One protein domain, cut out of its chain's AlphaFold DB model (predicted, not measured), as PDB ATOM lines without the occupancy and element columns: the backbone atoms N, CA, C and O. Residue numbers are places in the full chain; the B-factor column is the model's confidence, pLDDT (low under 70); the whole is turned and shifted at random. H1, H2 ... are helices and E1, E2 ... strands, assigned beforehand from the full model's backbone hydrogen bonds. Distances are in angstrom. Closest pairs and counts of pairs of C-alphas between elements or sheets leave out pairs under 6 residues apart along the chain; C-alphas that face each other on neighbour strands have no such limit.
ATOM      1  N   ASN A   3     -52.515  27.078  -8.483       91.62
ATOM      2  CA  ASN A   3     -51.127  27.297  -8.879       91.62
ATOM      3  C   ASN A   3     -50.431  28.187  -7.854       91.62
ATOM      4  O   ASN A   3     -50.895  29.296  -7.574       91.62
ATOM      5  N   ILE A   4     -49.305  27.716  -7.323       93.44
ATOM      6  CA  ILE A   4     -48.459  28.493  -6.414       93.44
ATOM      7  C   ILE A   4     -47.035  28.567  -6.965       93.44
ATOM      8  O   ILE A   4     -46.544  27.614  -7.567       93.44
ATOM      9  N   SER A   5     -46.357  29.693  -6.754       88.62
ATOM     10  CA  SER A   5     -45.000  29.908  -7.265       88.62
ATOM     11  C   SER A   5     -43.949  29.717  -6.178       88.62
ATOM     12  O   SER A   5     -44.110  30.199  -5.056       88.62
ATOM     13  N   VAL A   6     -42.841  29.066  -6.529       87.31
ATOM     14  CA  VAL A   6     -41.662  28.941  -5.662       87.31
ATOM     15  C   VAL A   6     -40.761  30.162  -5.839       87.31
ATOM     16  O   VAL A   6     -40.236  30.403  -6.927       87.31
ATOM     17  N   GLY A   7     -40.559  30.937  -4.774       76.31
ATOM     18  CA  GLY A   7     -39.629  32.066  -4.767       76.31
ATOM     19  C   GLY A   7     -38.158  31.643  -4.756       76.31
ATOM     20  O   GLY A   7     -37.805  30.485  -4.530       76.31
ATOM     21  N   ASN A   8     -37.257  32.599  -4.991       77.88
ATOM     22  CA  ASN A   8     -35.823  32.319  -5.002       77.88
ATOM     23  C   ASN A   8     -35.331  31.864  -3.616       77.88
ATOM     24  O   ASN A   8     -35.568  32.542  -2.617       77.88
ATOM     25  N   GLY A   9     -34.642  30.721  -3.563       73.56
ATOM     26  CA  GLY A   9     -34.165  30.120  -2.313       73.56
ATOM     27  C   GLY A   9     -35.259  29.513  -1.426       73.56
ATOM     28  O   GLY A   9     -34.956  29.136  -0.295       73.56
ATOM     29  N   GLN A  10     -36.505  29.414  -1.908       79.81
ATOM     30  CA  GLN A  10     -37.596  28.752  -1.191       79.81
ATOM     31  C   GLN A  10     -37.687  27.266  -1.561       79.81
ATOM     32  O   GLN A  10     -37.622  26.893  -2.730       79.81
ATOM     33  N   GLY A  11     -37.882  26.424  -0.552       84.19
ATOM     34  CA  GLY A  11     -38.349  25.050  -0.688       84.19
ATOM     35  C   GLY A  11     -39.877  24.967  -0.725       84.19
ATOM     36  O   GLY A  11     -40.590  25.943  -0.480       84.19
ATOM     37  N   ILE A  12     -40.394  23.772  -1.000       90.44
ATOM     38  CA  ILE A  12     -41.827  23.539  -1.216       90.44
ATOM     39  C   ILE A  12     -42.703  23.885   0.002       90.44
ATOM     40  O   ILE A  12     -43.737  24.529  -0.156       90.44
ATOM     41  N   THR A  13     -42.262  23.573   1.225       89.25
ATOM     42  CA  THR A  13     -42.989  23.912   2.466       89.25
ATOM     43  C   THR A  13     -43.103  25.423   2.664       89.25
ATOM     44  O   THR A  13     -44.158  25.939   3.033       89.25
ATOM     45  N   GLN A  14     -42.036  26.161   2.349       85.50
ATOM     46  CA  GLN A  14     -41.994  27.620   2.437       85.50
ATOM     47  C   GLN A  14     -42.881  28.276   1.374       85.50
ATOM     48  O   GLN A  14     -43.551  29.265   1.675       85.50
ATOM     49  N   ALA A  15     -42.919  27.718   0.160       88.06
ATOM     50  CA  ALA A  15     -43.800  28.185  -0.909       88.06
ATOM     51  C   ALA A  15     -45.285  28.003  -0.538       88.06
ATOM     52  O   ALA A  15     -46.072  28.940  -0.685       88.06
ATOM     53  N   ILE A  16     -45.650  26.846   0.027       93.94
ATOM     54  CA  ILE A  16     -47.014  26.558   0.502       93.94
ATOM     55  C   ILE A  16     -47.416  27.520   1.631       93.94
ATOM     56  O   ILE A  16     -48.447  28.182   1.528       93.94
ATOM     57  N   ALA A  17     -46.589  27.653   2.675       89.31
ATOM     58  CA  ALA A  17     -46.852  28.572   3.787       89.31
ATOM     59  C   ALA A  17     -47.051  30.020   3.321       89.31
ATOM     60  O   ALA A  17     -48.015  30.677   3.716       89.31
ATOM     61  N   SER A  18     -46.145  30.504   2.465       86.19
ATOM     62  CA  SER A  18     -46.184  31.880   1.964       86.19
ATOM     63  C   SER A  18     -47.455  32.140   1.158       86.19
ATOM     64  O   SER A  18     -48.056  33.204   1.288       86.19
ATOM     65  N   ASN A  19     -47.903  31.161   0.363       92.19
ATOM     66  CA  ASN A  19     -49.133  31.280  -0.415       92.19
ATOM     67  C   ASN A  19     -50.392  31.348   0.468       92.19
ATOM     68  O   ASN A  19     -51.341  32.051   0.132       92.19
ATOM     69  N   LEU A  20     -50.377  30.678   1.623       91.88
ATOM     70  CA  LEU A  20     -51.450  30.746   2.618       91.88
ATOM     71  C   LEU A  20     -51.367  31.983   3.530       91.88
ATOM     72  O   LEU A  20     -52.206  32.145   4.415       91.88
ATOM     73  N   GLY A  21     -50.379  32.861   3.325       89.31
ATOM     74  CA  GLY A  21     -50.184  34.066   4.132       89.31
ATOM     75  C   GLY A  21     -49.644  33.796   5.538       89.31
ATOM     76  O   GLY A  21     -49.764  34.657   6.409       89.31
ATOM     77  N   LEU A  22     -49.058  32.619   5.780       87.06
ATOM     78  CA  LEU A  22     -48.468  32.270   7.071       87.06
ATOM     79  C   LEU A  22     -47.121  32.976   7.233       87.06
ATOM     80  O   LEU A  22     -46.241  32.880   6.374       87.06
ATOM     81  N   SER A  23     -46.942  33.675   8.355       82.50
ATOM     82  CA  SER A  23     -45.652  34.281   8.675       82.50
ATOM     83  C   SER A  23     -44.636  33.213   9.089       82.50
ATOM     84  O   SER A  23     -44.992  32.118   9.525       82.50
ATOM     85  N   SER A  24     -43.341  33.540   9.061       72.50
ATOM     86  CA  SER A  24     -42.309  32.634   9.589       72.50
ATOM     87  C   SER A  24     -42.507  32.295  11.072       72.50
ATOM     88  O   SER A  24     -42.031  31.256  11.523       72.50
ATOM     89  N   ALA A  25     -43.185  33.156  11.838       72.31
ATOM     90  CA  ALA A  25     -43.538  32.880  13.226       72.31
ATOM     91  C   ALA A  25     -44.699  31.880  13.332       72.31
ATOM     92  O   ALA A  25     -44.684  31.043  14.228       72.31
ATOM     93  N   ASP A  26     -45.661  31.922  12.410       76.56
ATOM     94  CA  ASP A  26     -46.775  30.969  12.377       76.56
ATOM     95  C   ASP A  26     -46.301  29.593  11.922       76.56
ATOM     96  O   ASP A  26     -46.625  28.598  12.562       76.56
ATOM     97  N   CYS A  27     -45.406  29.527  10.934       71.12
ATOM     98  CA  CYS A  27     -44.798  28.265  10.505       71.12
ATOM     99  C   CYS A  27     -44.041  27.542  11.626       71.12
ATOM    100  O   CYS A  27     -43.998  26.317  11.620       71.12
ATOM    101  N   LYS A  28     -43.453  28.278  12.582       76.19
ATOM    102  CA  LYS A  28     -42.772  27.698  13.756       76.19
ATOM    103  C   LYS A  28     -43.736  27.118  14.793       76.19
ATOM    104  O   LYS A  28     -43.304  26.321  15.614       76.19
ATOM    105  N   LYS A  29     -45.004  27.544  14.786       79.25
ATOM    106  CA  LYS A  29     -46.057  27.008  15.665       79.25
ATOM    107  C   LYS A  29     -46.704  25.753  15.080       79.25
ATOM    108  O   LYS A  29     -47.328  24.999  15.815       79.25
ATOM    109  N   ILE A  30     -46.568  25.545  13.770       76.50
ATOM    110  CA  ILE A  30     -47.051  24.351  13.081       76.50
ATOM    111  C   ILE A  30     -46.055  23.229  13.355       76.50
ATOM    112  O   ILE A  30     -44.871  23.338  13.027       76.50
ATOM    113  N   ASN A  31     -46.537  22.169  13.993       79.19
ATOM    114  CA  ASN A  31     -45.709  21.030  14.360       79.19
ATOM    115  C   ASN A  31     -45.217  20.266  13.114       79.19
ATOM    116  O   ASN A  31     -45.731  20.402  11.999       79.19
ATOM    117  N   LEU A  32     -44.178  19.454  13.307       75.56
ATOM    118  CA  LEU A  32     -43.576  18.680  12.227       75.56
ATOM    119  C   LEU A  32     -44.568  17.693  11.595       75.56
ATOM    120  O   LEU A  32     -44.553  17.528  10.382       75.56
ATOM    121  N   SER A  33     -45.455  17.086  12.388       74.06
ATOM    122  CA  SER A  33     -46.466  16.128  11.920       74.06
ATOM    123  C   SER A  33     -47.460  16.742  10.936       74.06
ATOM    124  O   SER A  33     -47.736  16.142   9.897       74.06
ATOM    125  N   THR A  34     -47.939  17.960  11.197       77.62
ATOM    126  CA  THR A  34     -48.796  18.698  10.260       77.62
ATOM    127  C   THR A  34     -48.048  18.952   8.953       77.62
ATOM    128  O   THR A  34     -48.594  18.738   7.869       77.62
ATOM    129  N   TRP A  35     -46.768  19.328   9.030       85.25
ATOM    130  CA  TRP A  35     -45.933  19.482   7.842       85.25
ATOM    131  C   TRP A  35     -45.708  18.161   7.094       85.25
ATOM    132  O   TRP A  35     -45.750  18.160   5.866       85.25
ATOM    133  N   THR A  36     -45.545  17.037   7.791       78.94
ATOM    134  CA  THR A  36     -45.441  15.704   7.178       78.94
ATOM    135  C   THR A  36     -46.718  15.352   6.427       78.94
ATOM    136  O   THR A  36     -46.643  14.971   5.263       78.94
ATOM    137  N   LYS A  37     -47.899  15.577   7.020       80.44
ATOM    138  CA  LYS A  37     -49.201  15.354   6.360       80.44
ATOM    139  C   LYS A  37     -49.376  16.218   5.117       80.44
ATOM    140  O   LYS A  37     -49.802  15.724   4.072       80.44
ATOM    141  N   VAL A  38     -48.997  17.492   5.203       91.31
ATOM    142  CA  VAL A  38     -48.967  18.389   4.041       91.31
ATOM    143  C   VAL A  38     -48.044  17.831   2.961       91.31
ATOM    144  O   VAL A  38     -48.434  17.782   1.799       91.31
ATOM    145  N   MET A  39     -46.854  17.354   3.323       91.62
ATOM    146  CA  MET A  39     -45.903  16.803   2.358       91.62
ATOM    147  C   MET A  39     -46.334  15.451   1.773       91.62
ATOM    148  O   MET A  39     -46.035  15.185   0.610       91.62
ATOM    149  N   THR A  40     -47.114  14.647   2.498       85.38
ATOM    150  CA  THR A  40     -47.782  13.449   1.960       85.38
ATOM    151  C   THR A  40     -48.826  13.818   0.913       85.38
ATOM    152  O   THR A  40     -48.864  13.213  -0.154       85.38
ATOM    153  N   LEU A  41     -49.636  14.850   1.165       87.00
ATOM    154  CA  LEU A  41     -50.594  15.368   0.182       87.00
ATOM    155  C   LEU A  41     -49.887  15.945  -1.055       87.00
ATOM    156  O   LEU A  41     -50.350  15.772  -2.182       87.00
ATOM    157  N   VAL A  42     -48.737  16.592  -0.861       92.31
ATOM    158  CA  VAL A  42     -47.878  17.074  -1.951       92.31
ATOM    159  C   VAL A  42     -47.324  15.910  -2.779       92.31
ATOM    160  O   VAL A  42     -47.360  15.976  -4.008       92.31
ATOM    161  N   ASP A  43     -46.850  14.836  -2.146       90.19
ATOM    162  CA  ASP A  43     -46.415  13.622  -2.850       90.19
ATOM    163  C   ASP A  43     -47.575  12.954  -3.591       90.19
ATOM    164  O   ASP A  43     -47.446  12.657  -4.777       90.19
ATOM    165  N   GLN A  44     -48.742  12.829  -2.958       87.69
ATOM    166  CA  GLN A  44     -49.956  12.312  -3.592       87.69
ATOM    167  C   GLN A  44     -50.317  13.108  -4.856       87.69
ATOM    168  O   GLN A  44     -50.579  12.514  -5.901       87.69
ATOM    169  N   ASN A  45     -50.268  14.443  -4.800       92.31
ATOM    170  CA  ASN A  45     -50.495  15.292  -5.972       92.31
ATOM    171  C   ASN A  45     -49.452  15.042  -7.068       92.31
ATOM    172  O   ASN A  45     -49.776  14.996  -8.252       92.31
ATOM    173  N   ASN A  46     -48.186  14.871  -6.684       90.81
ATOM    174  CA  ASN A  46     -47.104  14.603  -7.624       90.81
ATOM    175  C   ASN A  46     -47.260  13.234  -8.312       90.81
ATOM    176  O   ASN A  46     -47.031  13.116  -9.517       90.81
ATOM    177  N   GLN A  47     -47.696  12.215  -7.567       87.94
ATOM    178  CA  GLN A  47     -48.028  10.894  -8.098       87.94
ATOM    179  C   GLN A  47     -49.237  10.951  -9.041       87.94
ATOM    180  O   GLN A  47     -49.191  10.359 -10.120       87.94
ATOM    181  N   GLN A  48     -50.279  11.708  -8.683       87.75
ATOM    182  CA  GLN A  48     -51.451  11.915  -9.535       87.75
ATOM    183  C   GLN A  48     -51.074  12.614 -10.847       87.75
ATOM    184  O   GLN A  48     -51.422  12.126 -11.920       87.75
ATOM    185  N   ASN A  49     -50.281  13.688 -10.786       88.62
ATOM    186  CA  ASN A  49     -49.784  14.360 -11.987       88.62
ATOM    187  C   ASN A  49     -49.021  13.388 -12.893       88.62
ATOM    188  O   ASN A  49     -49.259  13.361 -14.098       88.62
ATOM    189  N   LYS A  50     -48.161  12.541 -12.316       88.69
ATOM    190  CA  LYS A  50     -47.419  11.529 -13.076       88.69
ATOM    191  C   LYS A  50     -48.345  10.506 -13.742       88.69
ATOM    192  O   LYS A  50     -48.110  10.156 -14.896       88.69
ATOM    193  N   ALA A  51     -49.378  10.040 -13.041       87.56
ATOM    194  CA  ALA A  51     -50.367   9.107 -13.588       87.56
ATOM    195  C   ALA A  51     -51.189   9.727 -14.734       87.56
ATOM    196  O   ALA A  51     -51.552   9.034 -15.680       87.56
ATOM    197  N   GLU A  52     -51.428  11.037 -14.677       89.19
ATOM    198  CA  GLU A  52     -52.178  11.803 -15.680       89.19
ATOM    199  C   GLU A  52     -51.297  12.374 -16.810       89.19
ATOM    200  O   GLU A  52     -51.794  13.092 -17.678       89.19
ATOM    201  N   GLY A  53     -49.989  12.088 -16.814       89.69
ATOM    202  CA  GLY A  53     -49.048  12.607 -17.816       89.69
ATOM    203  C   GLY A  53     -48.762  14.111 -17.706       89.69
ATOM    204  O   GLY A  53     -48.311  14.721 -18.674       89.69
ATOM    205  N   LYS A  54     -49.034  14.716 -16.545       89.12
ATOM    206  CA  LYS A  54     -48.741  16.118 -16.220       89.12
ATOM    207  C   LYS A  54     -47.338  16.268 -15.628       89.12
ATOM    208  O   LYS A  54     -46.754  15.318 -15.107       89.12
ATOM    209  N   ASP A  55     -46.834  17.500 -15.646       87.50
ATOM    210  CA  ASP A  55     -45.550  17.831 -15.033       87.50
ATOM    211  C   ASP A  55     -45.557  17.599 -13.515       87.50
ATOM    212  O   ASP A  55     -46.501  17.939 -12.789       87.50
ATOM    213  N   SER A  56     -44.451  17.043 -13.026       91.06
ATOM    214  CA  SER A  56     -44.198  16.876 -11.601       91.06
ATOM    215  C   SER A  56     -43.990  18.226 -10.910       91.06
ATOM    216  O   SER A  56     -43.308  19.117 -11.420       91.06
ATOM    217  N   ILE A  57     -44.541  18.359  -9.705       92.69
ATOM    218  CA  ILE A  57     -44.402  19.558  -8.871       92.69
ATOM    219  C   ILE A  57     -43.124  19.535  -8.025       92.69
ATOM    220  O   ILE A  57     -42.690  20.572  -7.543       92.69
ATOM    221  N   PHE A  58     -42.451  18.394  -7.898       93.31
ATOM    222  CA  PHE A  58     -41.091  18.319  -7.364       93.31
ATOM    223  C   PHE A  58     -40.329  17.138  -7.972       93.31
ATOM    224  O   PHE A  58     -40.908  16.253  -8.605       93.31
ATOM    225  N   THR A  59     -39.016  17.126  -7.764       84.88
ATOM    226  CA  THR A  59     -38.103  16.054  -8.188       84.88
ATOM    227  C   THR A  59     -37.250  15.562  -7.014       84.88
ATOM    228  O   THR A  59     -37.303  16.129  -5.925       84.88
ATOM    229  N   GLY A  60     -36.461  14.505  -7.219       84.19
ATOM    230  CA  GLY A  60     -35.666  13.889  -6.152       84.19
ATOM    231  C   GLY A  60     -36.460  12.866  -5.338       84.19
ATOM    232  O   GLY A  60     -37.432  12.298  -5.836       84.19
ATOM    233  N   GLY A  61     -36.018  12.596  -4.109       77.25
ATOM    234  CA  GLY A  61     -36.734  11.720  -3.182       77.25
ATOM    235  C   GLY A  61     -38.024  12.354  -2.650       77.25
ATOM    236  O   GLY A  61     -38.237  13.560  -2.762       77.25
ATOM    237  N   ASN A  62     -38.890  11.537  -2.064       78.50
ATOM    238  CA  ASN A  62     -40.185  11.944  -1.512       78.50
ATOM    239  C   ASN A  62     -40.354  11.501  -0.050       78.50
ATOM    240  O   ASN A  62     -41.461  11.207   0.398       78.50
ATOM    241  N   ASN A  63     -39.259  11.414   0.710       75.00
ATOM    242  CA  ASN A  63     -39.323  10.950   2.089       75.00
ATOM    243  C   ASN A  63     -39.910  12.031   3.013       75.00
ATOM    244  O   ASN A  63     -39.188  12.849   3.589       75.00
ATOM    245  N   VAL A  64     -41.233  12.005   3.173       69.12
ATOM    246  CA  VAL A  64     -42.006  12.934   4.016       69.12
ATOM    247  C   VAL A  64     -41.560  12.937   5.482       69.12
ATOM    248  O   VAL A  64     -41.722  13.943   6.166       69.12
ATOM    249  N   ASN A  65     -40.927  11.861   5.960       74.00
ATOM    250  CA  ASN A  65     -40.472  11.743   7.347       74.00
ATOM    251  C   ASN A  65     -39.162  12.499   7.618       74.00
ATOM    252  O   ASN A  65     -38.787  12.686   8.769       74.00
ATOM    253  N   ASN A  66     -38.470  12.959   6.571       73.12
ATOM    254  CA  ASN A  66     -37.184  13.650   6.678       73.12
ATOM    255  C   ASN A  66     -37.284  15.159   6.415       73.12
ATOM    256  O   ASN A  66     -36.272  15.799   6.140       73.12
ATOM    257  N   ILE A  67     -38.469  15.766   6.476       73.62
ATOM    258  CA  ILE A  67     -38.661  17.168   6.065       73.62
ATOM    259  C   ILE A  67     -37.960  18.191   6.986       73.62
ATOM    260  O   ILE A  67     -37.612  19.283   6.537       73.62
ATOM    261  N   ASN A  68     -37.670  17.847   8.247       71.44
ATOM    262  CA  ASN A  68     -36.851  18.662   9.164       71.44
ATOM    263  C   ASN A  68     -35.344  18.351   9.085       71.44
ATOM    264  O   ASN A  68     -34.539  19.061   9.695       71.44
ATOM    265  N   ASN A  69     -34.941  17.318   8.345       73.88
ATOM    266  CA  ASN A  69     -33.551  16.904   8.258       73.88
ATOM    267  C   ASN A  69     -32.798  17.761   7.232       73.88
ATOM    268  O   ASN A  69     -32.947  17.602   6.027       73.88
ATOM    269  N   LYS A  70     -31.899  18.631   7.698       70.38
ATOM    270  CA  LYS A  70     -31.111  19.516   6.820       70.38
ATOM    271  C   LYS A  70     -30.314  18.786   5.734       70.38
ATOM    272  O   LYS A  70     -30.021  19.387   4.700       70.38
ATOM    273  N   ALA A  71     -29.944  17.526   5.958       73.38
ATOM    274  CA  ALA A  71     -29.208  16.733   4.981       73.38
ATOM    275  C   ALA A  71     -30.080  16.299   3.787       73.38
ATOM    276  O   ALA A  71     -29.553  16.179   2.682       73.38
ATOM    277  N   SER A  72     -31.393  16.116   3.980       69.12
ATOM    278  CA  SER A  72     -32.332  15.699   2.924       69.12
ATOM    279  C   SER A  72     -32.850  16.868   2.083       69.12
ATOM    280  O   SER A  72     -33.315  16.660   0.968       69.12
ATOM    281  N   TRP A  73     -32.713  18.115   2.552       71.31
ATOM    282  CA  TRP A  73     -33.228  19.312   1.862       71.31
ATOM    283  C   TRP A  73     -32.652  19.529   0.454       71.31
ATOM    284  O   TRP A  73     -33.192  20.311  -0.324       71.31
ATOM    285  N   LYS A  74     -31.536  18.867   0.128       76.19
ATOM    286  CA  LYS A  74     -30.909  18.903  -1.201       76.19
ATOM    287  C   LYS A  74     -31.218  17.678  -2.059       76.19
ATOM    288  O   LYS A  74     -30.818  17.665  -3.218       76.19
ATOM    289  N   THR A  75     -31.852  16.651  -1.501       75.44
ATOM    290  CA  THR A  75     -32.108  15.372  -2.180       75.44
ATOM    291  C   THR A  75     -33.593  15.124  -2.384       75.44
ATOM    292  O   THR A  75     -33.962  14.625  -3.447       75.44
ATOM    293  N   ASP A  76     -34.429  15.532  -1.433       80.12
ATOM    294  CA  ASP A  76     -35.859  15.247  -1.405       80.12
ATOM    295  C   ASP A  76     -36.675  16.512  -1.690       80.12
ATOM    296  O   ASP A  76     -36.272  17.620  -1.328       80.12
ATOM    297  N   PHE A  77     -37.823  16.346  -2.350       86.62
ATOM    298  CA  PHE A  77     -38.769  17.417  -2.684       86.62
ATOM    299  C   PHE A  77     -38.135  18.639  -3.367       86.62
ATOM    300  O   PHE A  77     -38.483  19.791  -3.093       86.62
ATOM    301  N   GLN A  78     -37.194  18.391  -4.276       87.50
ATOM    302  CA  GLN A  78     -36.452  19.439  -4.961       87.50
ATOM    303  C   GLN A  78     -37.356  20.212  -5.916       87.50
ATOM    304  O   GLN A  78     -37.958  19.645  -6.835       87.50
ATOM    305  N   VAL A  79     -37.376  21.526  -5.722       86.69
ATOM    306  CA  VAL A  79     -38.068  22.501  -6.563       86.69
ATOM    307  C   VAL A  79     -37.067  23.496  -7.139       86.69
ATOM    308  O   VAL A  79     -36.015  23.756  -6.552       86.69
ATOM    309  N   LYS A  80     -37.378  24.054  -8.307       82.56
ATOM    310  CA  LYS A  80     -36.548  25.075  -8.956       82.56
ATOM    311  C   LYS A  80     -37.058  26.479  -8.612       82.56
ATOM    312  O   LYS A  80     -38.265  26.665  -8.454       82.56
ATOM    313  N   PRO A  81     -36.174  27.491  -8.563       79.44
ATOM    314  CA  PRO A  81     -36.608  28.881  -8.488       79.44
ATOM    315  C   PRO A  81     -37.603  29.208  -9.609       79.44
ATOM    316  O   PRO A  81     -37.373  28.853 -10.766       79.44
ATOM    317  N   ASN A  82     -38.690  29.899  -9.262       81.50
ATOM    318  CA  ASN A  82     -39.793  30.285 -10.152       81.50
ATOM    319  C   ASN A  82     -40.602  29.114 -10.737       81.50
ATOM    320  O   ASN A  82     -41.381  29.312 -11.671       81.50
ATOM    321  N   GLN A  83     -40.445  27.899 -10.205       89.50
ATOM    322  CA  GLN A  83     -41.297  26.777 -10.580       89.50
ATOM    323  C   GLN A  83     -42.745  27.042 -10.146       89.50
ATOM    324  O   GLN A  83     -42.992  27.518  -9.035       89.50
ATOM    325  N   GLN A  84     -43.693  26.703 -11.019       91.94
ATOM    326  CA  GLN A  84     -45.112  26.664 -10.679       91.94
ATOM    327  C   GLN A  84     -45.471  25.277 -10.149       91.94
ATOM    328  O   GLN A  84     -45.169  24.263 -10.782       91.94
ATOM    329  N   LEU A  85     -46.095  25.240  -8.978       93.50
ATOM    330  CA  LEU A  85     -46.614  24.030  -8.356       93.50
ATOM    331  C   LEU A  85     -48.124  24.007  -8.582       93.50
ATOM    332  O   LEU A  85     -48.848  24.848  -8.046       93.50
ATOM    333  N   ASN A  86     -48.574  23.056  -9.396       92.31
ATOM    334  CA  ASN A  86     -49.975  22.912  -9.768       92.31
ATOM    335  C   ASN A  86     -50.612  21.820  -8.902       92.31
ATOM    336  O   ASN A  86     -50.298  20.634  -9.055       92.31
ATOM    337  N   PHE A  87     -51.495  22.228  -7.998       92.88
ATOM    338  CA  PHE A  87     -52.235  21.351  -7.102       92.88
ATOM    339  C   PHE A  87     -53.655  21.099  -7.604       92.88
ATOM    340  O   PHE A  87     -54.336  22.004  -8.102       92.88
ATOM    341  N   ASP A  88     -54.129  19.873  -7.423       91.69
ATOM    342  CA  ASP A  88     -55.553  19.583  -7.482       91.69
ATOM    343  C   ASP A  88     -56.306  20.361  -6.386       91.69
ATOM    344  O   ASP A  88     -55.797  20.563  -5.279       91.69
ATOM    345  N   GLU A  89     -57.522  20.819  -6.685       89.62
ATOM    346  CA  GLU A  89     -58.320  21.616  -5.741       89.62
ATOM    347  C   GLU A  89     -58.681  20.844  -4.472       89.62
ATOM    348  O   GLU A  89     -58.684  21.424  -3.382       89.62
ATOM    349  N   SER A  90     -58.939  19.539  -4.590       88.31
ATOM    350  CA  SER A  90     -59.279  18.698  -3.442       88.31
ATOM    351  C   SER A  90     -58.077  18.505  -2.517       88.31
ATOM    352  O   SER A  90     -58.216  18.571  -1.293       88.31
ATOM    353  N   ILE A  91     -56.880  18.347  -3.087       90.81
ATOM    354  CA  ILE A  91     -55.634  18.219  -2.329       90.81
ATOM    355  C   ILE A  91     -55.271  19.556  -1.682       90.81
ATOM    356  O   ILE A  91     -54.971  19.604  -0.489       90.81
ATOM    357  N   TRP A  92     -55.354  20.653  -2.437       94.06
ATOM    358  CA  TRP A  92     -55.064  21.986  -1.916       94.06
ATOM    359  C   TRP A  92     -55.988  22.376  -0.759       94.06
ATOM    360  O   TRP A  92     -55.535  22.949   0.233       94.06
ATOM    361  N   SER A  93     -57.271  22.019  -0.849       88.69
ATOM    362  CA  SER A  93     -58.244  22.272   0.220       88.69
ATOM    363  C   SER A  93     -57.843  21.585   1.527       88.69
ATOM    364  O   SER A  93     -57.847  22.228   2.576       88.69
ATOM    365  N   LYS A  94     -57.390  20.325   1.459       90.25
ATOM    366  CA  LYS A  94     -56.876  19.584   2.624       90.25
ATOM    367  C   LYS A  94     -55.597  20.207   3.187       90.25
ATOM    368  O   LYS A  94     -55.471  20.353   4.399       90.25
ATOM    369  N   ILE A  95     -54.662  20.625   2.326       91.88
ATOM    370  CA  ILE A  95     -53.427  21.317   2.748       91.88
ATOM    371  C   ILE A  95     -53.763  22.602   3.517       91.88
ATOM    372  O   ILE A  95     -53.189  22.874   4.572       91.88
ATOM    373  N   LYS A  96     -54.711  23.392   3.006       90.69
ATOM    374  CA  LYS A  96     -55.150  24.635   3.644       90.69
ATOM    375  C   LYS A  96     -55.825  24.384   4.990       90.69
ATOM    376  O   LYS A  96     -55.541  25.113   5.941       90.69
ATOM    377  N   GLU A  97     -56.691  23.380   5.079       88.56
ATOM    378  CA  GLU A  97     -57.350  22.992   6.329       88.56
ATOM    379  C   GLU A  97     -56.319  22.610   7.398       88.56
ATOM    380  O   GLU A  97     -56.347  23.171   8.492       88.56
ATOM    381  N   LEU A  98     -55.343  21.767   7.043       85.62
ATOM    382  CA  LEU A  98     -54.261  21.352   7.939       85.62
ATOM    383  C   LEU A  98     -53.434  22.536   8.459       85.62
ATOM    384  O   LEU A  98     -53.101  22.585   9.638       85.62
ATOM    385  N   LEU A  99     -53.099  23.497   7.595       87.44
ATOM    386  CA  LEU A  99     -52.189  24.591   7.954       87.44
ATOM    387  C   LEU A  99     -52.876  25.804   8.588       87.44
ATOM    388  O   LEU A  99     -52.203  26.625   9.209       87.44
ATOM    389  N   THR A 100     -54.189  25.960   8.411       84.31
ATOM    390  CA  THR A 100     -54.914  27.157   8.871       84.31
ATOM    391  C   THR A 100     -56.044  26.861   9.852       84.31
ATOM    392  O   THR A 100     -56.569  27.801  10.450       84.31
ATOM    393  N   GLY A 101     -56.440  25.593  10.018       73.62
ATOM    394  CA  GLY A 101     -57.538  25.175  10.895       73.62
ATOM    395  C   GLY A 101     -58.907  25.736  10.498       73.62
ATOM    396  O   GLY A 101     -59.848  25.674  11.284       73.62
TER     397      GLY A 101
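Overview. This is residues 3 to 101 of the 355 residues of the protein "EF-hand domain-containing protein" of Brachyspira sp. CAG:484 (UniProt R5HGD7). The long helix H3 and the shorter H4 lie side by side, running opposite ways, and the short helix H1 stands crosswise close to both. A small ribbon of two antiparallel strands, E1 and E2, lies near H1 and H3, and a long loop with no named element, residues 52 to 83, leads from H3 to E2. The printed part has 99 residues, with four named helices and two named strands in the order E1, H1, H2, H3, E2, H4; the class is mostly helix. The whole is compact and rounded, with a radius of gyration of the C-alphas of 12.5 A and spans of 37 by 30 by 24 A.

Arrangement. E1, residues 3 to 5, and E2, residues 84 to 87, are antiparallel neighbours, with 147 degrees between their directions. N 4 and O 85 are 3.0 A apart and N 85 and O 4 are 2.8 A apart, both within hydrogen-bond range. The closest C-alphas of E1 and H1, residues 12 to 19, are those of Ile 4 and Asn 19, at 6.6 A. H2, residues 24 to 27, is close to H1 but not clearly touching; their closest C-alphas, of Ala 17 and Cys 27, are 7.0 A apart. H1 is also close to H3, residues 32 to 51, but not clearly touching: the closest C-alphas, of Thr 13 and Trp 35, are 7.6 A apart, and the lines are about perpendicular at 80 degrees. The closest C-alphas of H3 and E2 are those of Asn 45 and Phe 87, at 6.4 A. H3 and H4, residues 89 to 100, touch at a shallow tilt of 10 degrees, opposite ways, with the C-alphas of Val 38 and Ile 95 closest at 5.5 A. H2 and H4 are apart. In H1, H3 and H4 every O i to N i+4 pair is within hydrogen-bond range; H2 is too short for such a pair.

Along the chain. E1 begins at C-alpha 3, (-51.127, 27.297, -8.879). H1 measures 10.7 A from first to last C-alpha, and H3, starting at C-alpha 32, (-43.576, 18.680, 12.227), measures 28.4 A. E2 measures 9.6 A. H4 measures 16.0 A and ends at C-alpha 100, (-54.914, 27.157, 8.871).

Size, cuts and confidence. The two C-alphas farthest apart are those of Ala 25 and Gly 53, at 37.5 A. The printed part has no cut. The link from H3 to E2, 32 residues, is long. Mean pLDDT of the printed part is 84.1; residues 64 and 72 are under 70.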